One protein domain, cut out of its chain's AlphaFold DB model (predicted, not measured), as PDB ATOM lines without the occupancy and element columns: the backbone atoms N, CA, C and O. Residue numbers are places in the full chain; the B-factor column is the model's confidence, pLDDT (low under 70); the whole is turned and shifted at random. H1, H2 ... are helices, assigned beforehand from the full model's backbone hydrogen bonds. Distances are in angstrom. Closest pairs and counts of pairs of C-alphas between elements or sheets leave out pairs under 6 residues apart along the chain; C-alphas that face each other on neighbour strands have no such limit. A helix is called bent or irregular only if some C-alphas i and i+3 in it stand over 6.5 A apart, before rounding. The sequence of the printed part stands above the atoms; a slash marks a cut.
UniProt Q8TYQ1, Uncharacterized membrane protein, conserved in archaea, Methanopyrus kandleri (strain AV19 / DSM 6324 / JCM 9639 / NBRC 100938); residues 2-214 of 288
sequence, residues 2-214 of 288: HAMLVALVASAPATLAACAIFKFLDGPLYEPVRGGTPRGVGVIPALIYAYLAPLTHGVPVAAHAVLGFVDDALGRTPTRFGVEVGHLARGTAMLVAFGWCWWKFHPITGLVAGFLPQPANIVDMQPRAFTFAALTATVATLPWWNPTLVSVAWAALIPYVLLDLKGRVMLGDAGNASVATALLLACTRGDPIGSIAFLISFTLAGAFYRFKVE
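Overview. This is residues 2 to 214 of the 288 residues of the protein "Uncharacterized membrane protein, conserved in archaea" of Methanopyrus kandleri (strain AV19 / DSM 6324 / JCM 9639 / NBRC 100938) (UniProt Q8TYQ1). This is a bundle of helices built round H9, which runs through the middle with H2, H3, H7 and H8 lengthwise around it, while H1 covers H2 and H8 from outside and H4 covers H3. H10 slants across H7 on one side of this bundle, the short H6 crosses H9 steeply, and H5 folds back along H4. The printed part has 213 residues with ten named helices, H1 to H10 in that order along the chain, and no named strand: the class is all helix. The bundle, helices side by side, is H1, H2, H3, H4, H7, H8 and H9, and the packing is mostly aligned, with 12 of 15 touching pairs at a shallow tilt. The whole is compact, with a radius of gyration of the C-alphas of 15.8 A and a rounded outline of 43 by 40 by 38 A.

Arrangement. H1, residues 2 to 25, has a kink of 27 degrees near residue 12. H2, residues 43 to 52, forms a helical hairpin with H1, opposite ways at a shallow tilt of 26 degrees; their closest C-alphas, of Ser 11 and Pro 45, are 5.8 A apart. H3, residues 55 to 74, forms the next hairpin with H2, closest at the C-alphas of Ala 50 and Gly 58, 3.7 A. H4, residues 85 to 104, forms a hairpin with H3 at a shallow tilt of 6 degrees, closest at the C-alphas of Asp 71 and Gly 86, 3.7 A. H5, residues 107 to 115, forms a hairpin with H4, closest at the C-alphas of Phe 98 and Gly 110, 4.1 A. H6, residues 117 to 124, and H7, residues 129 to 140, touch only at the corner, closest at the C-alphas of Asp 124 and Phe 130, 5.1 A. H8, residues 147 to 164, touches H1 the same way at a shallow tilt of 28 degrees, closest at the C-alphas of Met 4 and Val 152, 4.5 A. H9, residues 172 to 188, is the hub, touching six helices. Among them is H3, opposite ways at a shallow tilt of 14 degrees, with the C-alphas of Gly 68 and Ala 174 closest at 3.7 A. H10, residues 192 to 213, touches H7 at a steep tilt of 41 degrees, closest at the C-alphas of Ala 133 and Phe 202, 4.7 A. H1 and H9 are apart, as are H4 and H10, for instance. Every O i to N i+4 pair is within hydrogen-bond range in H2, H4, H5, H6, H7 and H10; the counts are 19 of 20 in H1, 14 of 16 in H3, 12 of 14 in H8 and 12 of 13 in H9.

Along the chain. H1 begins at C-alpha 2, (-0.292, 13.599, 91.275), and is 33.8 A long from first to last C-alpha. H3 is 27.3 A long, H4 28.3 A and H9 23.8 A. H9 begins at C-alpha 172, (14.904, 37.652, 93.762). H8, 23.9 A long, is irregular, with C-alphas 156 and 159 7.1 A apart, and has a kink of 45 degrees near residue 157. H10 is 30.2 A long and ends at C-alpha 213, (31.141, 28.097, 104.891).

Size, cuts and confidence. The two C-alphas farthest apart, of Arg 80 and Pro 143, are 47.8 A apart. The printed part has no cut. The link from H1 to H2, residues 26 to 42, is long; within it residues 30 to 31 pair with residues 37 to 38, antiparallel. The mean pLDDT of the printed part is 89.2, and residue 26, residues 31 to 37 and residue 75 are under 70.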
ATOM      1  N   HIS A   2      -0.002  12.821  92.496       86.94
ATOM      2  CA  HIS A   2      -0.292  13.599  91.275       86.94
ATOM      3  C   HIS A   2       0.184  15.063  91.332       86.94
ATOM      4  O   HIS A   2       0.952  15.475  90.473       86.94
ATOM      5  N   ALA A   3      -0.164  15.821  92.380       88.56
ATOM      6  CA  ALA A   3       0.278  17.216  92.528       88.56
ATOM      7  C   ALA A   3       1.811  17.370  92.577       88.56
ATOM      8  O   ALA A   3       2.357  18.309  92.017       88.56
ATOM      9  N   MET A   4       2.520  16.422  93.193       90.75
ATOM     10  CA  MET A   4       3.987  16.422  93.248       90.75
ATOM     11  C   MET A   4       4.603  16.205  91.859       90.75
ATOM     12  O   MET A   4       5.530  16.913  91.481       90.75
ATOM     13  N   LEU A   5       4.072  15.253  91.085       89.75
ATOM     14  CA  LEU A   5       4.526  15.007  89.715       89.75
ATOM     15  C   LEU A   5       4.248  16.213  88.817       89.75
ATOM     16  O   LEU A   5       5.131  16.631  88.075       89.75
ATOM     17  N   VAL A   6       3.062  16.817  88.939       91.44
ATOM     18  CA  VAL A   6       2.720  18.054  88.225       91.44
ATOM     19  C   VAL A   6       3.683  19.177  88.605       91.44
ATOM     20  O   VAL A   6       4.214  19.831  87.713       91.44
ATOM     21  N   ALA A   7       3.973  19.366  89.897       91.25
ATOM     22  CA  ALA A   7       4.915  20.383  90.361       91.25
ATOM     23  C   ALA A   7       6.313  20.197  89.753       91.25
ATOM     24  O   ALA A   7       6.892  21.155  89.246       91.25
ATOM     25  N   LEU A   8       6.827  18.965  89.752       90.19
ATOM     26  CA  LEU A   8       8.147  18.648  89.206       90.19
ATOM     27  C   LEU A   8       8.209  18.869  87.688       90.19
ATOM     28  O   LEU A   8       9.126  19.524  87.190       90.19
ATOM     29  N   VAL A   9       7.222  18.338  86.958       91.06
ATOM     30  CA  VAL A   9       7.171  18.390  85.490       91.06
ATOM     31  C   VAL A   9       6.896  19.804  84.987       91.06
ATOM     32  O   VAL A   9       7.445  20.184  83.961       91.06
ATOM     33  N   ALA A  10       6.092  20.598  85.697       91.25
ATOM     34  CA  ALA A  10       5.817  21.982  85.320       91.25
ATOM     35  C   ALA A  10       6.971  22.923  85.694       91.25
ATOM     36  O   ALA A  10       7.315  23.811  84.916       91.25
ATOM     37  N   SER A  11       7.592  22.729  86.863       90.00
ATOM     38  CA  SER A  11       8.585  23.674  87.381       90.00
ATOM     39  C   SER A  11       9.860  23.713  86.548       90.00
ATOM     40  O   SER A  11      10.364  24.798  86.265       90.00
ATOM     41  N   ALA A  12      10.369  22.569  86.084       88.06
ATOM     42  CA  ALA A  12      11.604  22.534  85.302       88.06
ATOM     43  C   ALA A  12      11.532  23.327  83.977       88.06
ATOM     44  O   ALA A  12      12.340  24.247  83.804       88.06
ATOM     45  N   PRO A  13      10.590  23.050  83.054       90.31
ATOM     46  CA  PRO A  13      10.483  23.798  81.807       90.31
ATOM     47  C   PRO A  13      10.091  25.256  82.050       90.31
ATOM     48  O   PRO A  13      10.656  26.136  81.406       90.31
ATOM     49  N   ALA A  14       9.197  25.541  83.004       90.38
ATOM     50  CA  ALA A  14       8.790  26.913  83.302       90.38
ATOM     51  C   ALA A  14       9.945  27.748  83.879       90.38
ATOM     52  O   ALA A  14      10.128  28.897  83.487       90.38
ATOM     53  N   THR A  15      10.772  27.164  84.752       88.38
ATOM     54  CA  THR A  15      11.964  27.822  85.310       88.38
ATOM     55  C   THR A  15      12.980  28.128  84.210       88.38
ATOM     56  O   THR A  15      13.518  29.233  84.156       88.38
ATOM     57  N   LEU A  16      13.226  27.181  83.297       87.25
ATOM     58  CA  LEU A  16      14.128  27.389  82.160       87.25
ATOM     59  C   LEU A  16      13.590  28.442  81.182       87.25
ATOM     60  O   LEU A  16      14.357  29.292  80.728       87.25
ATOM     61  N   ALA A  17      12.287  28.420  80.897       87.75
ATOM     62  CA  ALA A  17      11.634  29.416  80.055       87.75
ATOM     63  C   ALA A  17      11.728  30.815  80.679       87.75
ATOM     64  O   ALA A  17      12.154  31.747  80.006       87.75
ATOM     65  N   ALA A  18      11.434  30.956  81.976       86.31
ATOM     66  CA  ALA A  18      11.584  32.219  82.697       86.31
ATOM     67  C   ALA A  18      13.035  32.721  82.667       86.31
ATOM     68  O   ALA A  18      13.272  33.888  82.376       86.31
ATOM     69  N   CYS A  19      14.017  31.834  82.866       85.38
ATOM     70  CA  CYS A  19      15.428  32.195  82.732       85.38
ATOM     71  C   CYS A  19      15.762  32.736  81.335       85.38
ATOM     72  O   CYS A  19      16.530  33.687  81.227       85.38
ATOM     73  N   ALA A  20      15.233  32.122  80.274       84.88
ATOM     74  CA  ALA A  20      15.466  32.567  78.902       84.88
ATOM     75  C   ALA A  20      14.778  33.911  78.617       84.88
ATOM     76  O   ALA A  20      15.405  34.808  78.061       84.88
ATOM     77  N   ILE A  21      13.527  34.069  79.053       86.12
ATOM     78  CA  ILE A  21      12.747  35.298  78.875       86.12
ATOM     79  C   ILE A  21      13.397  36.460  79.627       86.12
ATOM     80  O   ILE A  21      13.608  37.511  79.037       86.12
ATOM     81  N   PHE A  22      13.770  36.286  80.896       86.31
ATOM     82  CA  PHE A  22      14.360  37.370  81.691       86.31
ATOM     83  C   PHE A  22      15.731  37.792  81.162       86.31
ATOM     84  O   PHE A  22      16.045  38.975  81.163       86.31
ATOM     85  N   LYS A  23      16.516  36.846  80.629       82.06
ATOM     86  CA  LYS A  23      17.754  37.165  79.902       82.06
ATOM     87  C   LYS A  23      17.497  37.944  78.615       82.06
ATOM     88  O   LYS A  23      18.285  38.810  78.274       82.06
ATOM     89  N   PHE A  24      16.433  37.603  77.889       82.81
ATOM     90  CA  PHE A  24      16.084  38.262  76.633       82.81
ATOM     91  C   PHE A  24      15.540  39.678  76.843       82.81
ATOM     92  O   PHE A  24      15.845  40.566  76.055       82.81
ATOM     93  N   LEU A  25      14.730  39.883  77.884       79.88
ATOM     94  CA  LEU A  25      14.125  41.182  78.186       79.88
ATOM     95  C   LEU A  25      15.143  42.215  78.687       79.88
ATOM     96  O   LEU A  25      14.904  43.406  78.501       79.88
ATOM     97  N   ASP A  26      16.257  41.762  79.274       69.56
ATOM     98  CA  ASP A  26      17.276  42.609  79.908       69.56
ATOM     99  C   ASP A  26      16.665  43.543  80.994       69.56
ATOM    100  O   ASP A  26      15.478  43.468  81.329       69.56
ATOM    101  N   GLY A  27      17.463  44.398  81.634       73.56
ATOM    102  CA  GLY A  27      16.965  45.377  82.613       73.56
ATOM    103  C   GLY A  27      16.853  44.848  84.057       73.56
ATOM    104  O   GLY A  27      17.669  44.030  84.470       73.56
ATOM    105  N   PRO A  28      15.894  45.315  84.888       70.56
ATOM    106  CA  PRO A  28      15.879  45.041  86.338       70.56
ATOM    107  C   PRO A  28      15.816  43.555  86.727       70.56
ATOM    108  O   PRO A  28      16.288  43.167  87.794       70.56
ATOM    109  N   LEU A  29      15.267  42.714  85.843       70.38
ATOM    110  CA  LEU A  29      15.165  41.261  86.016       70.38
ATOM    111  C   LEU A  29      16.435  40.508  85.584       70.38
ATOM    112  O   LEU A  29      16.501  39.282  85.712       70.38
ATOM    113  N   TYR A  30      17.451  41.213  85.087       71.88
ATOM    114  CA  TYR A  30      18.737  40.657  84.693       71.88
ATOM    115  C   TYR A  30      19.869  41.479  85.313       71.88
ATOM    116  O   TYR A  30      20.248  42.540  84.827       71.88
ATOM    117  N   GLU A  31      20.422  40.993  86.427       64.06
ATOM    118  CA  GLU A  31      21.513  41.698  87.097       64.06
ATOM    119  C   GLU A  31      22.881  41.199  86.607       64.06
ATOM    120  O   GLU A  31      23.099  39.985  86.528       64.06
ATOM    121  N   PRO A  32      23.860  42.100  86.374       58.25
ATOM    122  CA  PRO A  32      25.230  41.718  86.019       58.25
ATOM    123  C   PRO A  32      25.982  41.038  87.180       58.25
ATOM    124  O   PRO A  32      27.103  40.550  87.012       58.25
ATOM    125  N   VAL A  33      25.370  40.976  88.365       55.66
ATOM    126  CA  VAL A  33      25.869  40.232  89.523       55.66
ATOM    127  C   VAL A  33      26.039  38.756  89.132       55.66
ATOM    128  O   VAL A  33      25.199  38.184  88.447       55.66
ATOM    129  N   ARG A  34      27.167  38.139  89.519       53.25
ATOM    130  CA  ARG A  34      27.536  36.747  89.158       53.25
ATOM    131  C   ARG A  34      27.663  36.482  87.640       53.25
ATOM    132  O   ARG A  34      27.527  35.339  87.210       53.25
ATOM    133  N   GLY A  35      27.972  37.502  86.833       53.62
ATOM    134  CA  GLY A  35      28.206  37.343  85.391       53.62
ATOM    135  C   GLY A  35      26.933  37.362  84.540       53.62
ATOM    136  O   GLY A  35      26.934  36.809  83.443       53.62
ATOM    137  N   GLY A  36      25.856  37.978  85.045       63.44
ATOM    138  CA  GLY A  36      24.584  38.097  84.336       63.44
ATOM    139  C   GLY A  36      23.620  36.967  84.693       63.44
ATOM    140  O   GLY A  36      23.480  35.991  83.945       63.44
ATOM    141  N   THR A  37      22.945  37.096  85.837       66.94
ATOM    142  CA  THR A  37      21.981  36.100  86.327       66.94
ATOM    143  C   THR A  37      20.550  36.633  86.294       66.94
ATOM    144  O   THR A  37      20.305  37.727  86.801       66.94
ATOM    145  N   PRO A  38      19.586  35.864  85.749       76.81
ATOM    146  CA  PRO A  38      18.181  36.233  85.820       76.81
ATOM    147  C   PRO A  38      17.721  36.236  87.283       76.81
ATOM    148  O   PRO A  38      17.953  35.277  88.031       76.81
ATOM    149  N   ARG A  39      17.078  37.335  87.666       79.56
ATOM    150  CA  ARG A  39      16.517  37.623  88.985       79.56
ATOM    151  C   ARG A  39      15.000  37.415  88.952       79.56
ATOM    152  O   ARG A  39      14.374  37.546  87.905       79.56
ATOM    153  N   GLY A  40      14.405  37.038  90.083       80.25
ATOM    154  CA  GLY A  40      12.952  36.844  90.195       80.25
ATOM    155  C   GLY A  40      12.452  35.499  89.659       80.25
ATOM    156  O   GLY A  40      11.250  35.243  89.644       80.25
ATOM    157  N   VAL A  41      13.351  34.596  89.244       85.62
ATOM    158  CA  VAL A  41      12.998  33.265  88.706       85.62
ATOM    159  C   VAL A  41      12.260  32.412  89.745       85.62
ATOM    160  O   VAL A  41      11.452  31.553  89.386       85.62
ATOM    161  N   GLY A  42      12.469  32.685  91.038       85.56
ATOM    162  CA  GLY A  42      11.764  32.014  92.127       85.56
ATOM    163  C   GLY A  42      10.247  32.247  92.146       85.56
ATOM    164  O   GLY A  42       9.539  31.499  92.820       85.56
ATOM    165  N   VAL A  43       9.720  33.195  91.358       90.06
ATOM    166  CA  VAL A  43       8.271  33.370  91.163       90.06
ATOM    167  C   VAL A  43       7.611  32.110  90.586       90.06
ATOM    168  O   VAL A  43       6.496  31.764  90.964       90.06
ATOM    169  N   ILE A  44       8.312  31.375  89.715       92.75
ATOM    170  CA  ILE A  44       7.780  30.186  89.042       92.75
ATOM    171  C   ILE A  44       7.489  29.044  90.024       92.75
ATOM    172  O   ILE A  44       6.326  28.635  90.116       92.75
ATOM    173  N   PRO A  45       8.476  28.520  90.781       91.75
ATOM    174  CA  PRO A  45       8.203  27.449  91.732       91.75
ATOM    175  C   PRO A  45       7.188  27.876  92.801       91.75
ATOM    176  O   PRO A  45       6.382  27.056  93.240       91.75
ATOM    177  N   ALA A  46       7.165  29.159  93.174       93.31
ATOM    178  CA  ALA A  46       6.209  29.690  94.132       93.31
ATOM    179  C   ALA A  46       4.765  29.706  93.615       93.31
ATOM    180  O   ALA A  46       3.864  29.270  94.329       93.31
ATOM    181  N   LEU A  47       4.528  30.154  92.378       94.56
ATOM    182  CA  LEU A  47       3.191  30.147  91.776       94.56
ATOM    183  C   LEU A  47       2.686  28.723  91.525       94.56
ATOM    184  O   LEU A  47       1.512  28.442  91.759       94.56
ATOM    185  N   ILE A  48       3.572  27.810  91.119       94.31
ATOM    186  CA  ILE A  48       3.234  26.388  90.968       94.31
ATOM    187  C   ILE A  48       2.813  25.797  92.315       94.31
ATOM    188  O   ILE A  48       1.772  25.146  92.398       94.31
ATOM    189  N   TYR A  49       3.581  26.047  93.380       95.00
ATOM    190  CA  TYR A  49       3.184  25.623  94.720       95.00
ATOM    191  C   TYR A  49       1.853  26.257  95.133       95.00
ATOM    192  O   TYR A  49       0.960  25.544  95.579       95.00
ATOM    193  N   ALA A  50       1.695  27.570  94.957       95.31
ATOM    194  CA  ALA A  50       0.494  28.289  95.367       95.31
ATOM    195  C   ALA A  50      -0.773  27.782  94.668       95.31
ATOM    196  O   ALA A  50      -1.830  27.729  95.293       95.31
ATOM    197  N   TYR A  51      -0.659  27.380  93.400       95.44
ATOM    198  CA  TYR A  51      -1.751  26.787  92.632       95.44
ATOM    199  C   TYR A  51      -2.110  25.369  93.104       95.44
ATOM    200  O   TYR A  51      -3.282  25.004  93.141       95.44
ATOM    201  N   LEU A  52      -1.110  24.557  93.456       94.69
ATOM    202  CA  LEU A  52      -1.305  23.154  93.837       94.69
ATOM    203  C   LEU A  52      -1.617  22.955  95.326       94.69
ATOM    204  O   LEU A  52      -2.151  21.914  95.712       94.69
ATOM    205  N   ALA A  53      -1.247  23.914  96.171       93.69
ATOM    206  CA  ALA A  53      -1.503  23.880  97.600       93.69
ATOM    207  C   ALA A  53      -2.949  24.311  97.922       93.69
ATOM    208  O   ALA A  53      -3.562  25.071  97.171       93.69
ATOM    209  N   PRO A  54      -3.509  23.889  99.071       94.31
ATOM    210  CA  PRO A  54      -4.772  24.430  99.557       94.31
ATOM    211  C   PRO A  54      -4.706  25.956  99.664       94.31
ATOM    212  O   PRO A  54      -3.672  26.495 100.056       94.31
ATOM    213  N   LEU A  55      -5.820  26.653  99.421       93.31
ATOM    214  CA  LEU A  55      -5.871  28.125  99.466       93.31
ATOM    215  C   LEU A  55      -5.344  28.712 100.783       93.31
ATOM    216  O   LEU A  55      -4.739  29.780 100.788       93.31
ATOM    217  N   THR A  56      -5.516  27.998 101.899       93.38
ATOM    218  CA  THR A  56      -4.958  28.400 103.199       93.38
ATOM    219  C   THR A  56      -3.437  28.570 103.165       93.38
ATOM    220  O   THR A  56      -2.930  29.449 103.851       93.38
ATOM    221  N   HIS A  57      -2.733  27.796 102.338       95.00
ATOM    222  CA  HIS A  57      -1.279  27.827 102.165       95.00
ATOM    223  C   HIS A  57      -0.859  28.597 100.904       95.00
ATOM    224  O   HIS A  57       0.160  29.280 100.913       95.00
ATOM    225  N   GLY A  58      -1.641  28.510  99.823       95.44
ATOM    226  CA  GLY A  58      -1.295  29.104  98.533       95.44
ATOM    227  C   GLY A  58      -1.448  30.624  98.473       95.44
ATOM    228  O   GLY A  58      -0.613  31.288  97.868       95.44
ATOM    229  N   VAL A  59      -2.454  31.201  99.140       96.56
ATOM    230  CA  VAL A  59      -2.702  32.659  99.137       96.56
ATOM    231  C   VAL A  59      -1.505  33.491  99.629       96.56
ATOM    232  O   VAL A  59      -1.088  34.387  98.895       96.56
ATOM    233  N   PRO A  60      -0.903  33.231 100.809       96.81
ATOM    234  CA  PRO A  60       0.234  34.025 101.283       96.81
ATOM    235  C   PRO A  60       1.475  33.844 100.396       96.81
ATOM    236  O   PRO A  60       2.223  34.795 100.175       96.81
ATOM    237  N   VAL A  61       1.664  32.652  99.819       96.94
ATOM    238  CA  VAL A  61       2.752  32.382  98.866       96.94
ATOM    239  C   VAL A  61       2.552  33.165  97.572       96.94
ATOM    240  O   VAL A  61       3.484  33.820  97.112       96.94
ATOM    241  N   ALA A  62       1.342  33.148  97.008       96.94
ATOM    242  CA  ALA A  62       1.004  33.905  95.808       96.94
ATOM    243  C   ALA A  62       1.151  35.415  96.030       96.94
ATOM    244  O   ALA A  62       1.689  36.102  95.165       96.94
ATOM    245  N   ALA A  63       0.730  35.926  97.192       96.12
ATOM    246  CA  ALA A  63       0.895  37.333  97.543       96.12
ATOM    247  C   ALA A  63       2.374  37.744  97.514       96.12
ATOM    248  O   ALA A  63       2.720  38.726  96.859       96.12
ATOM    249  N   HIS A  64       3.254  36.962  98.150       96.00
ATOM    250  CA  HIS A  64       4.697  37.197  98.091       96.00
ATOM    251  C   HIS A  64       5.275  37.045  96.685       96.00
ATOM    252  O   HIS A  64       6.087  37.871  96.283       96.00
ATOM    253  N   ALA A  65       4.845  36.036  95.928       95.31
ATOM    254  CA  ALA A  65       5.360  35.791  94.587       95.31
ATOM    255  C   ALA A  65       5.018  36.953  93.645       95.31
ATOM    256  O   ALA A  65       5.899  37.490  92.983       95.31
ATOM    257  N   VAL A  66       3.754  37.382  93.618       94.81
ATOM    258  CA  VAL A  66       3.281  38.437  92.713       94.81
ATOM    259  C   VAL A  66       3.830  39.801  93.119       94.81
ATOM    260  O   VAL A  66       4.400  40.502  92.289       94.81
ATOM    261  N   LEU A  67       3.696  40.190  94.388       94.75
ATOM    262  CA  LEU A  67       4.133  41.514  94.837       94.75
ATOM    263  C   LEU A  67       5.658  41.624  94.936       94.75
ATOM    264  O   LEU A  67       6.209  42.680  94.641       94.75
ATOM    265  N   GLY A  68       6.353  40.541  95.290       90.94
ATOM    266  CA  GLY A  68       7.813  40.502  95.219       90.94
ATOM    267  C   GLY A  68       8.321  40.543  93.775       90.94
ATOM    268  O   GLY A  68       9.361  41.131  93.513       90.94
ATOM    269  N   PHE A  69       7.562  40.020  92.806       91.38
ATOM    270  CA  PHE A  69       7.911  40.170  91.391       91.38
ATOM    271  C   PHE A  69       7.721  41.605  90.893       91.38
ATOM    272  O   PHE A  69       8.527  42.094  90.109       91.38
ATOM    273  N   VAL A  70       6.700  42.316  91.386       89.56
ATOM    274  CA  VAL A  70       6.543  43.759  91.133       89.56
ATOM    275  C   VAL A  70       7.751  44.539  91.656       89.56
ATOM    276  O   VAL A  70       8.216  45.458  90.989       89.56
ATOM    277  N   ASP A  71       8.278  44.163  92.817       87.19
ATOM    278  CA  ASP A  71       9.495  44.741  93.386       87.19
ATOM    279  C   ASP A  71      10.742  44.417  92.549       87.19
ATOM    280  O   ASP A  71      11.468  45.328  92.163       87.19
ATOM    281  N   ASP A  72      10.932  43.164  92.138       85.50
ATOM    282  CA  ASP A  72      12.035  42.803  91.237       85.50
ATOM    283  C   ASP A  72      11.948  43.529  89.873       85.50
ATOM    284  O   ASP A  72      12.973  43.906  89.307       85.50
ATOM    285  N   ALA A  73      10.741  43.767  89.348       85.31
ATOM    286  CA  ALA A  73      10.535  44.390  88.039       85.31
ATOM    287  C   ALA A  73      10.571  45.930  88.063       85.31
ATOM    288  O   ALA A  73      11.087  46.548  87.132       85.31
ATOM    289  N   LEU A  74      10.004  46.562  89.096       83.00
ATOM    290  CA  LEU A  74       9.792  48.017  89.169       83.00
ATOM    291  C   LEU A  74      10.571  48.697  90.299       83.00
ATOM    292  O   LEU A  74      10.469  49.916  90.442       83.00
ATOM    293  N   GLY A  75      11.313  47.941  91.113       65.75
ATOM    294  CA  GLY A  75      11.658  48.263  92.501       65.75
ATOM    295  C   GLY A  75      12.246  49.639  92.774       65.75
ATOM    296  O   GLY A  75      11.962  50.202  93.819       65.75
ATOM    297  N   ARG A  76      12.970  50.235  91.824       71.00
ATOM    298  CA  ARG A  76      13.596  51.562  91.984       71.00
ATOM    299  C   ARG A  76      12.745  52.730  91.493       71.00
ATOM    300  O   ARG A  76      13.222  53.858  91.432       71.00
ATOM    301  N   THR A  77      11.496  52.480  91.117       79.50
ATOM    302  CA  THR A  77      10.593  53.533  90.651       79.50
ATOM    303  C   THR A  77      10.063  54.303  91.863       79.50
ATOM    304  O   THR A  77       9.390  53.703  92.710       79.50
ATOM    305  N   PRO A  78      10.339  55.612  91.987       78.81
ATOM    306  CA  PRO A  78       9.813  56.404  93.087       78.81
ATOM    307  C   PRO A  78       8.303  56.597  92.926       78.81
ATOM    308  O   PRO A  78       7.791  56.823  91.829       78.81
ATOM    309  N   THR A  79       7.571  56.544  94.036       79.94
ATOM    310  CA  THR A  79       6.167  56.971  94.071       79.94
ATOM    311  C   THR A  79       6.047  58.455  94.402       79.94
ATOM    312  O   THR A  79       6.973  59.083  94.915       79.94
ATOM    313  N   ARG A  80       4.847  59.013  94.194       78.31
ATOM    314  CA  ARG A  80       4.497  60.389  94.599       78.31
ATOM    315  C   ARG A  80       4.678  60.661  96.098       78.31
ATOM    316  O   ARG A  80       4.703  61.819  96.494       78.31
ATOM    317  N   PHE A  81       4.800  59.616  96.917       74.44
ATOM    318  CA  PHE A  81       4.942  59.703  98.370       74.44
ATOM    319  C   PHE A  81       6.399  59.594  98.844       74.44
ATOM    320  O   PHE A  81       6.638  59.470 100.040       74.44
ATOM    321  N   GLY A  82       7.377  59.603  97.928       77.19
ATOM    322  CA  GLY A  82       8.798  59.489  98.277       77.19
ATOM    323  C   GLY A  82       9.224  58.086  98.725       77.19
ATOM    324  O   GLY A  82      10.323  57.920  99.241       77.19
ATOM    325  N   VAL A  83       8.368  57.077  98.528       79.56
ATOM    326  CA  VAL A  83       8.676  55.664  98.789       79.56
ATOM    327  C   VAL A  83       8.833  54.932  97.462       79.56
ATOM    328  O   VAL A  83       8.088  55.189  96.518       79.56
ATOM    329  N   GLU A  84       9.784  54.013  97.379       85.00
ATOM    330  CA  GLU A  84       9.969  53.141  96.220       85.00
ATOM    331  C   GLU A  84       8.792  52.158  96.061       85.00
ATOM    332  O   GLU A  84       8.325  51.565  97.041       85.00
ATOM    333  N   VAL A  85       8.317  51.959  94.824       85.38
ATOM    334  CA  VAL A  85       7.221  51.016  94.510       85.38
ATOM    335  C   VAL A  85       7.534  49.616  95.039       85.38
ATOM    336  O   VAL A  85       6.655  48.959  95.595       85.38
ATOM    337  N   GLY A  86       8.791  49.187  94.924       84.81
ATOM    338  CA  GLY A  86       9.232  47.879  95.387       84.81
ATOM    339  C   GLY A  86       9.080  47.679  96.891       84.81
ATOM    340  O   GLY A  86       8.504  46.690  97.347       84.81
ATOM    341  N   HIS A  87       9.481  48.676  97.683       84.56
ATOM    342  CA  HIS A  87       9.312  48.651  99.136       84.56
ATOM    343  C   HIS A  87       7.838  48.604  99.561       84.56
ATOM    344  O   HIS A  87       7.493  47.861 100.483       84.56
ATOM    345  N   LEU A  88       6.956  49.337  98.870       88.31
ATOM    346  CA  LEU A  88       5.512  49.282  99.125       88.31
ATOM    347  C   LEU A  88       4.917  47.918  98.762       88.31
ATOM    348  O   LEU A  88       4.121  47.376  99.531       88.31
ATOM    349  N   ALA A  89       5.309  47.348  97.621       90.94
ATOM    350  CA  ALA A  89       4.836  46.038  97.187       90.94
ATOM    351  C   ALA A  89       5.261  44.945  98.180       90.94
ATOM    352  O   ALA A  89       4.422  44.179  98.660       90.94
ATOM    353  N   ARG A  90       6.536  44.940  98.586       88.56
ATOM    354  CA  ARG A  90       7.079  43.990  99.565       88.56
ATOM    355  C   ARG A  90       6.410  44.115 100.933       88.56
ATOM    356  O   ARG A  90       5.980  43.110 101.497       88.56
ATOM    357  N   GLY A  91       6.267  45.340 101.445       90.44
ATOM    358  CA  GLY A  91       5.585  45.600 102.715       90.44
ATOM    359  C   GLY A  91       4.127  45.138 102.692       90.44
ATOM    360  O   GLY A  91       3.658  44.497 103.632       90.44
ATOM    361  N   THR A  92       3.429  45.375 101.580       93.50
ATOM    362  CA  THR A  92       2.047  44.913 101.385       93.50
ATOM    363  C   THR A  92       1.963  43.388 101.387       93.50
ATOM    364  O   THR A  92       1.095  42.825 102.052       93.50
ATOM    365  N   ALA A  93       2.894  42.701 100.720       95.00
ATOM    366  CA  ALA A  93       2.957  41.241 100.712       95.00
ATOM    367  C   ALA A  93       3.122  40.663 102.124       95.00
ATOM    368  O   ALA A  93       2.409  39.735 102.502       95.00
ATOM    369  N   MET A  94       4.014  41.261 102.921       94.81
ATOM    370  CA  MET A  94       4.239  40.878 104.317       94.81
ATOM    371  C   MET A  94       2.979  41.061 105.170       94.81
ATOM    372  O   MET A  94       2.646  40.179 105.961       94.81
ATOM    373  N   LEU A  95       2.248  42.167 104.994       96.12
ATOM    374  CA  LEU A  95       0.997  42.420 105.718       96.12
ATOM    375  C   LEU A  95      -0.115  41.440 105.324       96.12
ATOM    376  O   LEU A  95      -0.840  40.958 106.196       96.12
ATOM    377  N   VAL A  96      -0.229  41.109 104.033       96.75
ATOM    378  CA  VAL A  96      -1.190  40.111 103.545       96.75
ATOM    379  C   VAL A  96      -0.872  38.733 104.122       96.75
ATOM    380  O   VAL A  96      -1.766  38.084 104.662       96.75
ATOM    381  N   ALA A  97       0.391  38.298 104.066       97.00
ATOM    382  CA  ALA A  97       0.804  37.014 104.625       97.00
ATOM    383  C   ALA A  97       0.580  36.952 106.142       97.00
ATOM    384  O   ALA A  97       0.033  35.967 106.640       97.00
ATOM    385  N   PHE A  98       0.917  38.027 106.861       97.62
ATOM    386  CA  PHE A  98       0.644  38.163 108.290       97.62
ATOM    387  C   PHE A  98      -0.845  38.004 108.605       97.62
ATOM    388  O   PHE A  98      -1.217  37.111 109.366       97.62
ATOM    389  N   GLY A  99      -1.702  38.834 108.001       97.75
ATOM    390  CA  GLY A  99      -3.135  38.850 108.297       97.75
ATOM    391  C   GLY A  99      -3.826  37.544 107.906       97.75
ATOM    392  O   GLY A  99      -4.648  37.020 108.658       97.75
ATOM    393  N   TRP A 100      -3.446  36.968 106.763       98.00
ATOM    394  CA  TRP A 100      -4.001  35.700 106.304       98.00
ATOM    395  C   TRP A 100      -3.627  34.542 107.229       98.00
ATOM    396  O   TRP A 100      -4.498  33.785 107.658       98.00
ATOM    397  N   CYS A 101      -2.344  34.413 107.575       97.50
ATOM    398  CA  CYS A 101      -1.878  33.333 108.438       97.50
ATOM    399  C   CYS A 101      -2.341  33.503 109.889       97.50
ATOM    400  O   CYS A 101      -2.615  32.505 110.555       97.50
ATOM    401  N   TRP A 102      -2.497  34.743 110.362       97.25
ATOM    402  CA  TRP A 102      -3.134  35.033 111.645       97.25
ATOM    403  C   TRP A 102      -4.567  34.501 111.681       97.25
ATOM    404  O   TRP A 102      -4.963  33.859 112.649       97.25
ATOM    405  N   TRP A 103      -5.341  34.751 110.622       97.00
ATOM    406  CA  TRP A 103      -6.743  34.344 110.553       97.00
ATOM    407  C   TRP A 103      -6.935  32.841 110.318       97.00
ATOM    408  O   TRP A 103      -7.855  32.246 110.875       97.00
ATOM    409  N   LYS A 104      -6.103  32.222 109.470       97.12
ATOM    410  CA  LYS A 104      -6.258  30.814 109.068       97.12
ATOM    411  C   LYS A 104      -5.517  29.810 109.941       97.12
ATOM    412  O   LYS A 104      -5.892  28.640 109.924       97.12
ATOM    413  N   PHE A 105      -4.484  30.243 110.656       95.75
ATOM    414  CA  PHE A 105      -3.660  29.373 111.486       95.75
ATOM    415  C   PHE A 105      -3.588  29.919 112.913       95.75
ATOM    416  O   PHE A 105      -4.503  29.711 113.704       95.75
ATOM    417  N   HIS A 106      -2.509  30.624 113.245       96.81
ATOM    418  CA  HIS A 106      -2.242  31.138 114.578       96.81
ATOM    419  C   HIS A 106      -1.549  32.505 114.476       96.81
ATOM    420  O   HIS A 106      -0.723  32.692 113.576       96.81
ATOM    421  N   PRO A 107      -1.791  33.441 115.412       97.44
ATOM    422  CA  PRO A 107      -1.116  34.738 115.463       97.44
ATOM    423  C   PRO A 107       0.407  34.688 115.299       97.44
ATOM    424  O   PRO A 107       0.981  35.432 114.508       97.44
ATOM    425  N   ILE A 108       1.060  33.759 116.002       97.50
ATOM    426  CA  ILE A 108       2.515  33.536 115.920       97.50
ATOM    427  C   ILE A 108       2.933  33.126 114.505       97.50
ATOM    428  O   ILE A 108       3.901  33.661 113.976       97.50
ATOM    429  N   THR A 109       2.194  32.223 113.864       97.06
ATOM    430  CA  THR A 109       2.439  31.823 112.472       97.06
ATOM    431  C   THR A 109       2.264  33.007 111.528       97.06
ATOM    432  O   THR A 109       3.068  33.177 110.617       97.06
ATOM    433  N   GLY A 110       1.267  33.863 111.775       97.25
ATOM    434  CA  GLY A 110       1.112  35.148 111.092       97.25
ATOM    435  C   GLY A 110       2.354  36.024 111.214       97.25
ATOM    436  O   GLY A 110       2.900  36.460 110.202       97.25
ATOM    437  N   LEU A 111       2.842  36.245 112.439       96.50
ATOM    438  CA  LEU A 111       4.053  37.035 112.693       96.50
ATOM    439  C   LEU A 111       5.274  36.455 111.976       96.50
ATOM    440  O   LEU A 111       5.998  37.193 111.310       96.50
ATOM    441  N   VAL A 112       5.479  35.139 112.066       96.94
ATOM    442  CA  VAL A 112       6.591  34.466 111.392       96.94
ATOM    443  C   VAL A 112       6.462  34.594 109.876       96.94
ATOM    444  O   VAL A 112       7.433  34.979 109.237       96.94
ATOM    445  N   ALA A 113       5.290  34.338 109.293       96.38
ATOM    446  CA  ALA A 113       5.074  34.438 107.849       96.38
ATOM    447  C   ALA A 113       5.299  35.864 107.321       96.38
ATOM    448  O   ALA A 113       5.914  36.039 106.276       96.38
ATOM    449  N   GLY A 114       4.865  36.888 108.062       94.12
ATOM    450  CA  GLY A 114       5.115  38.282 107.693       94.12
ATOM    451  C   GLY A 114       6.582  38.703 107.841       94.12
ATOM    452  O   GLY A 114       7.056  39.539 107.078       94.12
ATOM    453  N   PHE A 115       7.313  38.138 108.807       92.50
ATOM    454  CA  PHE A 115       8.692  38.529 109.117       92.50
ATOM    455  C   PHE A 115       9.757  37.747 108.334       92.50
ATOM    456  O   PHE A 115      10.740  38.342 107.895       92.50
ATOM    457  N   LEU A 116       9.548  36.447 108.113       94.62
ATOM    458  CA  LEU A 116      10.463  35.515 107.439       94.62
ATOM    459  C   LEU A 116      11.037  36.010 106.093       94.62
ATOM    460  O   LEU A 116      12.200  35.703 105.821       94.62
ATOM    461  N   PRO A 117      10.319  36.798 105.265       92.06
ATOM    462  CA  PRO A 117      10.895  37.409 104.068       92.06
ATOM    463  C   PRO A 117      12.188  38.203 104.307       92.06
ATOM    464  O   PRO A 117      13.048  38.238 103.432       92.06
ATOM    465  N   GLN A 118      12.368  38.819 105.482       89.69
ATOM    466  CA  GLN A 118      13.574  39.592 105.803       89.69
ATOM    467  C   GLN A 118      14.831  38.713 105.911       89.69
ATOM    468  O   GLN A 118      15.750  38.916 105.112       89.69
ATOM    469  N   PRO A 119      14.890  37.711 106.813       91.62
ATOM    470  CA  PRO A 119      16.028  36.804 106.855       91.62
ATOM    471  C   PRO A 119      16.169  36.009 105.555       91.62
ATOM    472  O   PRO A 119      17.292  35.795 105.111       91.62
ATOM    473  N   ALA A 120      15.071  35.635 104.887       92.50
ATOM    474  CA  ALA A 120      15.118  34.967 103.584       92.50
ATOM    475  C   ALA A 120      15.862  35.790 102.521       92.50
ATOM    476  O   ALA A 120      16.724  35.251 101.828       92.50
ATOM    477  N   ASN A 121      15.584  37.092 102.435       89.12
ATOM    478  CA  ASN A 121      16.263  37.988 101.504       89.12
ATOM    479  C   ASN A 121      17.760  38.117 101.812       89.12
ATOM    480  O   ASN A 121      18.601  38.033 100.923       89.12
ATOM    481  N   ILE A 122      18.111  38.256 103.091       86.25
ATOM    482  CA  ILE A 122      19.509  38.385 103.516       86.25
ATOM    483  C   ILE A 122      20.284  37.082 103.274       86.25
ATOM    484  O   ILE A 122      21.454  37.111 102.888       86.25
ATOM    485  N   VAL A 123      19.643  35.927 103.459       88.88
ATOM    486  CA  VAL A 123      20.246  34.619 103.183       88.88
ATOM    487  C   VAL A 123      20.449  34.391 101.676       88.88
ATOM    488  O   VAL A 123      21.497  33.877 101.297       88.88
ATOM    489  N   ASP A 124      19.528  34.826 100.809       86.44
ATOM    490  CA  ASP A 124      19.615  34.662  99.339       86.44
ATOM    491  C   ASP A 124      20.724  35.503  98.664       86.44
ATOM    492  O   ASP A 124      21.114  35.262  97.518       86.44
ATOM    493  N   MET A 125      21.330  36.456  99.383       80.50
ATOM    494  CA  MET A 125      22.430  37.282  98.857       80.50
ATOM    495  C   MET A 125      23.665  36.462  98.431       80.50
ATOM    496  O   MET A 125      24.517  36.953  97.681       80.50
ATOM    497  N   GLN A 126      23.775  35.206  98.868       82.25
ATOM    498  CA  GLN A 126      24.853  34.290  98.497       82.25
ATOM    499  C   GLN A 126      24.296  33.031  97.824       82.25
ATOM    500  O   GLN A 126      23.254  32.535  98.253       82.25
ATOM    501  N   PRO A 127      24.966  32.499  96.779       81.00
ATOM    502  CA  PRO A 127      24.550  31.237  96.177       81.00
ATOM    503  C   PRO A 127      24.497  30.148  97.246       81.00
ATOM    504  O   PRO A 127      25.319  30.160  98.161       81.00
ATOM    505  N   ARG A 128      23.575  29.186  97.117       87.00
ATOM    506  CA  ARG A 128      23.480  27.979  97.969       87.00
ATOM    507  C   ARG A 128      23.059  28.215  99.420       87.00
ATOM    508  O   ARG A 128      22.522  27.292 100.030       87.00
ATOM    509  N   ALA A 129      23.260  29.409  99.972       89.50
ATOM    510  CA  ALA A 129      22.934  29.728 101.358       89.50
ATOM    511  C   ALA A 129      21.435  29.552 101.644       89.50
ATOM    512  O   ALA A 129      21.068  28.931 102.642       89.50
ATOM    513  N   PHE A 130      20.570  30.020 100.735       91.12
ATOM    514  CA  PHE A 130      19.122  29.832 100.850       91.12
ATOM    515  C   PHE A 130      18.745  28.354 100.814       91.12
ATOM    516  O   PHE A 130      18.024  27.877 101.687       91.12
ATOM    517  N   THR A 131      19.272  27.615  99.834       90.81
ATOM    518  CA  THR A 131      19.036  26.174  99.697       90.81
ATOM    519  C   THR A 131      19.454  25.418 100.963       90.81
ATOM    520  O   THR A 131      18.698  24.585 101.462       90.81
ATOM    521  N   PHE A 132      20.633  25.726 101.513       92.56
ATOM    522  CA  PHE A 132      21.124  25.126 102.752       92.56
ATOM    523  C   PHE A 132      20.193  25.432 103.932       92.56
ATOM    524  O   PHE A 132      19.741  24.510 104.609       92.56
ATOM    525  N   ALA A 133      19.834  26.704 104.129       94.81
ATOM    526  CA  ALA A 133      18.925  27.124 105.192       94.81
ATOM    527  C   ALA A 133      17.537  26.470 105.081       94.81
ATOM    528  O   ALA A 133      16.994  25.991 106.076       94.81
ATOM    529  N   ALA A 134      16.989  26.392 103.868       94.50
ATOM    530  CA  ALA A 134      15.712  25.753 103.567       94.50
ATOM    531  C   ALA A 134      15.713  24.250 103.891       94.50
ATOM    532  O   ALA A 134      14.763  23.747 104.501       94.50
ATOM    533  N   LEU A 135      16.778  23.529 103.518       94.62
ATOM    534  CA  LEU A 135      16.942  22.109 103.845       94.62
ATOM    535  C   LEU A 135      17.044  21.900 105.357       94.62
ATOM    536  O   LEU A 135      16.316  21.076 105.909       94.62
ATOM    537  N   THR A 136      17.898  22.669 106.039       95.62
ATOM    538  CA  THR A 136      18.056  22.563 107.494       95.62
ATOM    539  C   THR A 136      16.750  22.861 108.221       95.62
ATOM    540  O   THR A 136      16.375  22.106 109.117       95.62
ATOM    541  N   ALA A 137      16.019  23.899 107.810       96.31
ATOM    542  CA  ALA A 137      14.736  24.242 108.414       96.31
ATOM    543  C   ALA A 137      13.670  23.165 108.185       96.31
ATOM    544  O   ALA A 137      12.925  22.832 109.106       96.31
ATOM    545  N   THR A 138      13.643  22.555 106.995       95.31
ATOM    546  CA  THR A 138      12.758  21.416 106.695       95.31
ATOM    547  C   THR A 138      13.050  20.235 107.625       95.31
ATOM    548  O   THR A 138      12.132  19.667 108.211       95.31
ATOM    549  N   VAL A 139      14.327  19.882 107.813       95.56
ATOM    550  CA  VAL A 139      14.729  18.776 108.700       95.56
ATOM    551  C   VAL A 139      14.432  19.098 110.169       95.56
ATOM    552  O   VAL A 139      13.913  18.256 110.898       95.56
ATOM    553  N   ALA A 140      14.701  20.327 110.609       95.06
ATOM    554  CA  ALA A 140      14.438  20.758 111.982       95.06
ATOM    555  C   ALA A 140      12.941  20.747 112.341       95.06
ATOM    556  O   ALA A 140      12.589  20.684 113.517       95.06
ATOM    557  N   THR A 141      12.058  20.790 111.339       95.75
ATOM    558  CA  THR A 141      10.603  20.859 111.520       95.75
ATOM    559  C   THR A 141       9.860  19.572 111.156       95.75
ATOM    560  O   THR A 141       8.630  19.560 111.134       95.75
ATOM    561  N   LEU A 142      10.576  18.454 110.979       93.75
ATOM    562  CA  LEU A 142       9.994  17.124 110.736       93.75
ATOM    563  C   LEU A 142       8.812  16.752 111.658       93.75
ATOM    564  O   LEU A 142       7.844  16.185 111.151       93.75
ATOM    565  N   PRO A 143       8.797  17.079 112.968       93.88
ATOM    566  CA  PRO A 143       7.645  16.762 113.819       93.88
ATOM    567  C   PRO A 143       6.327  17.421 113.366       93.88
ATOM    568  O   PRO A 143       5.244  16.872 113.586       93.88
ATOM    569  N   TRP A 144       6.399  18.573 112.694       93.56
ATOM    570  CA  TRP A 144       5.238  19.379 112.295       93.56
ATOM    571  C   TRP A 144       4.924  19.308 110.802       93.56
ATOM    572  O   TRP A 144       3.898  19.828 110.367       93.56
ATOM    573  N   TRP A 145       5.756  18.643 110.003       89.62
ATOM    574  CA  TRP A 145       5.652  18.728 108.549       89.62
ATOM    575  C   TRP A 145       4.443  17.998 107.972       89.62
ATOM    576  O   TRP A 145       3.995  16.978 108.494       89.62
ATOM    577  N   ASN A 146       3.856  18.512 106.893       88.50
ATOM    578  CA  ASN A 146       2.887  17.752 106.105       88.50
ATOM    579  C   ASN A 146       3.623  17.095 104.931       88.50
ATOM    580  O   ASN A 146       3.986  17.813 103.997       88.50
ATOM    581  N   PRO A 147       3.802  15.759 104.914       90.75
ATOM    582  CA  PRO A 147       4.570  15.089 103.868       90.75
ATOM    583  C   PRO A 147       4.064  15.398 102.460       90.75
ATOM    584  O   PRO A 147       4.862  15.544 101.538       90.75
ATOM    585  N   THR A 148       2.750  15.564 102.283       91.81
ATOM    586  CA  THR A 148       2.164  15.898 100.980       91.81
ATOM    587  C   THR A 148       2.552  17.308 100.547       91.81
ATOM    588  O   THR A 148       3.045  17.485  99.436       91.81
ATOM    589  N   LEU A 149       2.371  18.307 101.416       93.12
ATOM    590  CA  LEU A 149       2.682  19.701 101.083       93.12
ATOM    591  C   LEU A 149       4.184  19.932 100.937       93.12
ATOM    592  O   LEU A 149       4.597  20.629 100.016       93.12
ATOM    593  N   VAL A 150       4.997  19.320 101.800       94.56
ATOM    594  CA  VAL A 150       6.461  19.387 101.710       94.56
ATOM    595  C   VAL A 150       6.946  18.753 100.416       94.56
ATOM    596  O   VAL A 150       7.777  19.344  99.732       94.56
ATOM    597  N   SER A 151       6.393  17.601 100.027       93.75
ATOM    598  CA  SER A 151       6.756  16.961  98.760       93.75
ATOM    599  C   SER A 151       6.396  17.834  97.560       93.75
ATOM    600  O   SER A 151       7.183  17.925  96.625       93.75
ATOM    601  N   VAL A 152       5.240  18.507  97.576       94.69
ATOM    602  CA  VAL A 152       4.851  19.447  96.509       94.69
ATOM    603  C   VAL A 152       5.775  20.669  96.485       94.69
ATOM    604  O   VAL A 152       6.229  21.051  95.409       94.69
ATOM    605  N   ALA A 153       6.101  21.248  97.647       94.19
ATOM    606  CA  ALA A 153       7.017  22.385  97.752       94.19
ATOM    607  C   ALA A 153       8.408  22.036  97.211       94.19
ATOM    608  O   ALA A 153       8.911  22.716  96.321       94.19
ATOM    609  N   TRP A 154       9.007  20.937  97.674       94.69
ATOM    610  CA  TRP A 154      10.320  20.510  97.192       94.69
ATOM    611  C   TRP A 154      10.294  20.069  95.730       94.69
ATOM    612  O   TRP A 154      11.215  20.409  94.996       94.69
ATOM    613  N   ALA A 155       9.238  19.401  95.259       94.00
ATOM    614  CA  ALA A 155       9.097  19.067  93.841       94.00
ATOM    615  C   ALA A 155       9.060  20.315  92.950       94.00
ATOM    616  O   ALA A 155       9.706  20.333  91.903       94.00
ATOM    617  N   ALA A 156       8.368  21.374  93.384       93.44
ATOM    618  CA  ALA A 156       8.404  22.659  92.697       93.44
ATOM    619  C   ALA A 156       9.802  23.298  92.766       93.44
ATOM    620  O   ALA A 156      10.236  23.912  91.798       93.44
ATOM    621  N   LEU A 157      10.540  23.142  93.869       91.75
ATOM    622  CA  LEU A 157      11.825  23.814  94.088       91.75
ATOM    623  C   LEU A 157      13.049  23.108  93.504       91.75
ATOM    624  O   LEU A 157      14.031  23.788  93.222       91.75
ATOM    625  N   ILE A 158      13.024  21.787  93.302       90.62
ATOM    626  CA  ILE A 158      14.180  21.014  92.808       90.62
ATOM    627  C   ILE A 158      14.832  21.655  91.569       90.62
ATOM    628  O   ILE A 158      16.052  21.842  91.583       90.62
ATOM    629  N   PRO A 159      14.083  22.046  90.518       86.31
ATOM    630  CA  PRO A 159      14.694  22.647  89.336       86.31
ATOM    631  C   PRO A 159      15.413  23.965  89.636       86.31
ATOM    632  O   PRO A 159      16.504  24.196  89.117       86.31
ATOM    633  N   TYR A 160      14.838  24.795  90.511       84.94
ATOM    634  CA  TYR A 160      15.473  26.025  90.982       84.94
ATOM    635  C   TYR A 160      16.748  25.720  91.776       84.94
ATOM    636  O   TYR A 160      17.812  26.249  91.460       84.94
ATOM    637  N   VAL A 161      16.664  24.821  92.759       85.81
ATOM    638  CA  VAL A 161      17.782  24.440  93.634       85.81
ATOM    639  C   VAL A 161      18.986  23.978  92.815       85.81
ATOM    640  O   VAL A 161      20.107  24.415  93.052       85.81
ATOM    641  N   LEU A 162      18.772  23.154  91.788       87.31
ATOM    642  CA  LEU A 162      19.855  22.692  90.915       87.31
ATOM    643  C   LEU A 162      20.551  23.832  90.148       87.31
ATOM    644  O   LEU A 162      21.737  23.717  89.822       87.31
ATOM    645  N   LEU A 163      19.835  24.915  89.841       83.31
ATOM    646  CA  LEU A 163      20.387  26.100  89.184       83.31
ATOM    647  C   LEU A 163      21.070  27.045  90.186       83.31
ATOM    648  O   LEU A 163      22.133  27.582  89.864       83.31
ATOM    649  N   ASP A 164      20.516  27.203  91.391       83.06
ATOM    650  CA  ASP A 164      21.101  27.982  92.494       83.06
ATOM    651  C   ASP A 164      22.423  27.371  92.976       83.06
ATOM    652  O   ASP A 164      23.427  28.068  93.119       83.06
ATOM    653  N   LEU A 165      22.493  26.038  93.091       82.94
ATOM    654  CA  LEU A 165      23.733  25.333  93.439       82.94
ATOM    655  C   LEU A 165      24.874  25.600  92.440       82.94
ATOM    656  O   LEU A 165      26.055  25.583  92.810       82.94
ATOM    657  N   LYS A 166      24.518  25.877  91.179       82.75
ATOM    658  CA  LYS A 166      25.437  26.260  90.096       82.75
ATOM    659  C   LYS A 166      25.662  27.775  90.005       82.75
ATOM    660  O   LYS A 166      26.403  28.204  89.125       82.75
ATOM    661  N   GLY A 167      25.010  28.572  90.854       75.88
ATOM    662  CA  GLY A 167      25.075  30.034  90.858       75.88
ATOM    663  C   GLY A 167      24.475  30.692  89.614       75.88
ATOM    664  O   GLY A 167      24.850  31.815  89.295       75.88
ATOM    665  N   ARG A 168      23.590  30.000  88.880       81.19
ATOM    666  CA  ARG A 168      23.084  30.445  87.565       81.19
ATOM    667  C   ARG A 168      21.800  31.269  87.625       81.19
ATOM    668  O   ARG A 168      21.383  31.799  86.598       81.19
ATOM    669  N   VAL A 169      21.164  31.324  88.787       78.81
ATOM    670  CA  VAL A 169      19.908  32.035  89.040       78.81
ATOM    671  C   VAL A 169      19.975  32.689  90.417       78.81
ATOM    672  O   VAL A 169      20.772  32.276  91.261       78.81
ATOM    673  N   MET A 170      19.133  33.694  90.628       80.31
ATOM    674  CA  MET A 170      18.836  34.254  91.946       80.31
ATOM    675  C   MET A 170      17.326  34.178  92.179       80.31
ATOM    676  O   MET A 170      16.553  34.353  91.229       80.31
ATOM    677  N   LEU A 171      16.888  33.919  93.420       81.81
ATOM    678  CA  LEU A 171      15.454  33.868  93.730       81.81
ATOM    679  C   LEU A 171      14.791  35.213  93.424       81.81
ATOM    680  O   LEU A 171      13.679  35.227  92.891       81.81
ATOM    681  N   GLY A 172      15.489  36.311  93.728       84.38
ATOM    682  CA  GLY A 172      14.904  37.652  93.762       84.38
ATOM    683  C   GLY A 172      13.971  37.823  94.962       84.38
ATOM    684  O   GLY A 172      13.717  36.870  95.705       84.38
ATOM    685  N   ASP A 173      13.438  39.029  95.132       86.38
ATOM    686  CA  ASP A 173      12.478  39.340  96.196       86.38
ATOM    687  C   ASP A 173      11.163  38.567  96.021       86.38
ATOM    688  O   ASP A 173      10.532  38.161  97.000       86.38
ATOM    689  N   ALA A 174      10.780  38.272  94.773       88.69
ATOM    690  CA  ALA A 174       9.667  37.380  94.472       88.69
ATOM    691  C   ALA A 174       9.897  35.984  95.044       88.69
ATOM    692  O   ALA A 174       9.024  35.425  95.706       88.69
ATOM    693  N   GLY A 175      11.067  35.405  94.775       89.06
ATOM    694  CA  GLY A 175      11.383  34.031  95.124       89.06
ATOM    695  C   GLY A 175      11.689  33.843  96.602       89.06
ATOM    696  O   GLY A 175      11.154  32.925  97.212       89.06
ATOM    697  N   ASN A 176      12.518  34.700  97.199       91.50
ATOM    698  CA  ASN A 176      13.005  34.497  98.563       91.50
ATOM    699  C   ASN A 176      11.843  34.465  99.574       91.50
ATOM    700  O   ASN A 176      11.721  33.517 100.350       91.50
ATOM    701  N   ALA A 177      10.924  35.424  99.486       93.25
ATOM    702  CA  ALA A 177       9.800  35.582 100.390       93.25
ATOM    703  C   ALA A 177       8.740  34.500 100.173       93.25
ATOM    704  O   ALA A 177       8.225  33.917 101.132       93.25
ATOM    705  N   SER A 178       8.423  34.208  98.910       94.94
ATOM    706  CA  SER A 178       7.366  33.260  98.562       94.94
ATOM    707  C   SER A 178       7.787  31.814  98.797       94.94
ATOM    708  O   SER A 178       7.022  31.052  99.385       94.94
ATOM    709  N   VAL A 179       9.018  31.441  98.436       94.44
ATOM    710  CA  VAL A 179       9.560  30.098  98.666       94.44
ATOM    711  C   VAL A 179       9.761  29.838 100.154       94.44
ATOM    712  O   VAL A 179       9.378  28.771 100.636       94.44
ATOM    713  N   ALA A 180      10.307  30.802 100.903       95.50
ATOM    714  CA  ALA A 180      10.460  30.653 102.348       95.50
ATOM    715  C   ALA A 180       9.094  30.491 103.033       95.50
ATOM    716  O   ALA A 180       8.927  29.597 103.859       95.50
ATOM    717  N   THR A 181       8.093  31.282 102.631       96.62
ATOM    718  CA  THR A 181       6.716  31.157 103.137       96.62
ATOM    719  C   THR A 181       6.067  29.828 102.735       96.62
ATOM    720  O   THR A 181       5.393  29.203 103.554       96.62
ATOM    721  N   ALA A 182       6.292  29.344 101.509       95.88
ATOM    722  CA  ALA A 182       5.781  28.052 101.050       95.88
ATOM    723  C   ALA A 182       6.343  26.899 101.886       95.88
ATOM    724  O   ALA A 182       5.591  26.043 102.353       95.88
ATOM    725  N   LEU A 183       7.659  26.903 102.116       96.56
ATOM    726  CA  LEU A 183       8.330  25.906 102.943       96.56
ATOM    727  C   LEU A 183       7.903  26.001 104.406       96.56
ATOM    728  O   LEU A 183       7.605  24.963 104.986       96.56
ATOM    729  N   LEU A 184       7.800  27.206 104.974       97.25
ATOM    730  CA  LEU A 184       7.276  27.420 106.324       97.25
ATOM    731  C   LEU A 184       5.920  26.728 106.483       97.25
ATOM    732  O   LEU A 184       5.766  25.846 107.320       97.25
ATOM    733  N   LEU A 185       4.942  27.084 105.648       96.25
ATOM    734  CA  LEU A 185       3.580  26.575 105.799       96.25
ATOM    735  C   LEU A 185       3.490  25.074 105.496       96.25
ATOM    736  O   LEU A 185       2.781  24.349 106.193       96.25
ATOM    737  N   ALA A 186       4.245  24.579 104.511       95.62
ATOM    738  CA  ALA A 186       4.323  23.150 104.223       95.62
ATOM    739  C   ALA A 186       4.924  22.345 105.391       95.62
ATOM    740  O   ALA A 186       4.420  21.270 105.730       95.62
ATOM    741  N   CYS A 187       5.990  22.864 106.007       95.94
ATOM    742  CA  CYS A 187       6.750  22.177 107.048       95.94
ATOM    743  C   CYS A 187       6.158  22.336 108.451       95.94
ATOM    744  O   CYS A 187       6.501  21.560 109.333       95.94
ATOM    745  N   THR A 188       5.272  23.305 108.679       95.94
ATOM    746  CA  THR A 188       4.715  23.541 110.019       95.94
ATOM    747  C   THR A 188       3.212  23.346 110.090       95.94
ATOM    748  O   THR A 188       2.673  23.255 111.186       95.94
ATOM    749  N   ARG A 189       2.506  23.289 108.947       91.88
ATOM    750  CA  ARG A 189       1.028  23.276 108.874       91.88
ATOM    751  C   ARG A 189       0.388  24.477 109.579       91.88
ATOM    752  O   ARG A 189      -0.771  24.422 109.983       91.88
ATOM    753  N   GLY A 190       1.165  25.543 109.757       91.75
ATOM    754  CA  GLY A 190       0.786  26.708 110.537       91.75
ATOM    755  C   GLY A 190       0.829  26.521 112.055       91.75
ATOM    756  O   GLY A 190       0.302  27.375 112.766       91.75
ATOM    757  N   ASP A 191       1.466  25.461 112.563       96.06
ATOM    758  CA  ASP A 191       1.734  25.286 113.992       96.06
ATOM    759  C   ASP A 191       2.650  26.411 114.516       96.06
ATOM    760  O   ASP A 191       3.666  26.718 113.878       96.06
ATOM    761  N   PRO A 192       2.333  27.044 115.658       96.94
ATOM    762  CA  PRO A 192       3.112  28.168 116.166       96.94
ATOM    763  C   PRO A 192       4.521  27.774 116.625       96.94
ATOM    764  O   PRO A 192       5.467  28.523 116.373       96.94
ATOM    765  N   ILE A 193       4.686  26.609 117.261       97.25
ATOM    766  CA  ILE A 193       5.993  26.132 117.735       97.25
ATOM    767  C   ILE A 193       6.837  25.722 116.534       97.25
ATOM    768  O   ILE A 193       7.983  26.155 116.415       97.25
ATOM    769  N   GLY A 194       6.250  24.971 115.600       97.06
ATOM    770  CA  GLY A 194       6.883  24.617 114.336       97.06
ATOM    771  C   GLY A 194       7.312  25.853 113.544       97.06
ATOM    772  O   GLY A 194       8.411  25.876 113.001       97.06
ATOM    773  N   SER A 195       6.498  26.913 113.523       97.62
ATOM    774  CA  SER A 195       6.819  28.168 112.825       97.62
ATOM    775  C   SER A 195       7.997  28.908 113.454       97.62
ATOM    776  O   SER A 195       8.886  29.368 112.738       97.62
ATOM    777  N   ILE A 196       8.062  28.969 114.786       97.38
ATOM    778  CA  ILE A 196       9.229  29.516 115.491       97.38
ATOM    779  C   ILE A 196      10.468  28.652 115.221       97.38
ATOM    780  O   ILE A 196      11.525  29.185 114.885       97.38
ATOM    781  N   ALA A 197      10.340  27.326 115.315       97.44
ATOM    782  CA  ALA A 197      11.432  26.397 115.039       97.44
ATOM    783  C   ALA A 197      11.950  26.547 113.600       97.44
ATOM    784  O   ALA A 197      13.164  26.576 113.390       97.44
ATOM    785  N   PHE A 198      11.054  26.724 112.623       97.75
ATOM    786  CA  PHE A 198      11.403  26.999 111.233       97.75
ATOM    787  C   PHE A 198      12.206  28.296 111.110       97.75
ATOM    788  O   PHE A 198      13.295  28.288 110.547       97.75
ATOM    789  N   LEU A 199      11.710  29.402 111.676       97.19
ATOM    790  CA  LEU A 199      12.392  30.697 111.617       97.19
ATOM    791  C   LEU A 199      13.790  30.634 112.242       97.19
ATOM    792  O   LEU A 199      14.754  31.107 111.638       97.19
ATOM    793  N   ILE A 200      13.907  30.041 113.435       96.50
ATOM    794  CA  ILE A 200      15.180  29.919 114.154       96.50
ATOM    795  C   ILE A 200      16.156  29.065 113.347       96.50
ATOM    796  O   ILE A 200      17.270  29.504 113.077       96.50
ATOM    797  N   SER A 201      15.746  27.866 112.930       97.25
ATOM    798  CA  SER A 201      16.620  26.952 112.186       97.25
ATOM    799  C   SER A 201      17.038  27.522 110.831       97.25
ATOM    800  O   SER A 201      18.222  27.469 110.504       97.25
ATOM    801  N   PHE A 202      16.116  28.140 110.086       97.06
ATOM    802  CA  PHE A 202      16.408  28.815 108.822       97.06
ATOM    803  C   PHE A 202      17.435  29.940 109.015       97.06
ATOM    804  O   PHE A 202      18.443  30.001 108.312       97.06
ATOM    805  N   THR A 203      17.218  30.798 110.013       95.81
ATOM    806  CA  THR A 203      18.105  31.930 110.313       95.81
ATOM    807  C   THR A 203      19.490  31.456 110.746       95.81
ATOM    808  O   THR A 203      20.491  31.928 110.212       95.81
ATOM    809  N   LEU A 204      19.567  30.517 111.696       95.88
ATOM    810  CA  LEU A 204      20.838  29.999 112.202       95.88
ATOM    811  C   LEU A 204      21.631  29.296 111.099       95.88
ATOM    812  O   LEU A 204      22.831  29.527 110.977       95.88
ATOM    813  N   ALA A 205      20.972  28.478 110.276       95.75
ATOM    814  CA  ALA A 205      21.612  27.783 109.165       95.75
ATOM    815  C   ALA A 205      22.112  28.760 108.095       95.75
ATOM    816  O   ALA A 205      23.247  28.638 107.636       95.75
ATOM    817  N   GLY A 206      21.303  29.765 107.745       93.25
ATOM    818  CA  GLY A 206      21.694  30.820 106.816       93.25
ATOM    819  C   GLY A 206      22.873  31.645 107.334       93.25
ATOM    820  O   GLY A 206      23.860  31.825 106.622       93.25
ATOM    821  N   ALA A 207      22.826  32.087 108.592       92.69
ATOM    822  CA  ALA A 207      23.926  32.804 109.233       92.69
ATOM    823  C   ALA A 207      25.198  31.948 109.291       92.69
ATOM    824  O   ALA A 207      26.268  32.414 108.908       92.69
ATOM    825  N   PHE A 208      25.085  30.682 109.700       94.38
ATOM    826  CA  PHE A 208      26.207  29.748 109.747       94.38
ATOM    827  C   PHE A 208      26.851  29.565 108.374       94.38
ATOM    828  O   PHE A 208      28.070  29.687 108.259       94.38
ATOM    829  N   TYR A 209      26.053  29.334 107.329       91.06
ATOM    830  CA  TYR A 209      26.572  29.162 105.976       91.06
ATOM    831  C   TYR A 209      27.357  30.397 105.523       91.06
ATOM    832  O   TYR A 209      28.522  30.292 105.144       91.06
ATOM    833  N   ARG A 210      26.756  31.583 105.660       88.31
ATOM    834  CA  ARG A 210      27.354  32.854 105.217       88.31
ATOM    835  C   ARG A 210      28.533  33.326 106.076       88.31
ATOM    836  O   ARG A 210      29.283  34.211 105.664       88.31
ATOM    837  N   PHE A 211      28.666  32.796 107.290       88.50
ATOM    838  CA  PHE A 211      29.704  33.189 108.242       88.50
ATOM    839  C   PHE A 211      30.873  32.196 108.307       88.50
ATOM    840  O   PHE A 211      32.012  32.604 108.524       88.50
ATOM    841  N   LYS A 212      30.608  30.893 108.146       88.06
ATOM    842  CA  LYS A 212      31.605  29.820 108.301       88.06
ATOM    843  C   LYS A 212      31.922  29.067 107.015       88.06
ATOM    844  O   LYS A 212      33.050  28.606 106.888       88.06
ATOM    845  N   VAL A 213      30.957  28.904 106.109       84.00
ATOM    846  CA  VAL A 213      31.141  28.097 104.891       84.00
ATOM    847  C   VAL A 213      31.627  28.973 103.743       84.00
ATOM    848  O   VAL A 213      32.687  28.719 103.183       84.00
ATOM    849  N   GLU A 214      30.893  30.042 103.442       80.38
ATOM    850  CA  GLU A 214      31.286  31.059 102.464       80.38
ATOM    851  C   GLU A 214      31.335  32.420 103.183       80.38
ATOM    852  O   GLU A 214      30.311  33.102 103.246       80.38
TER     853      GLU A 214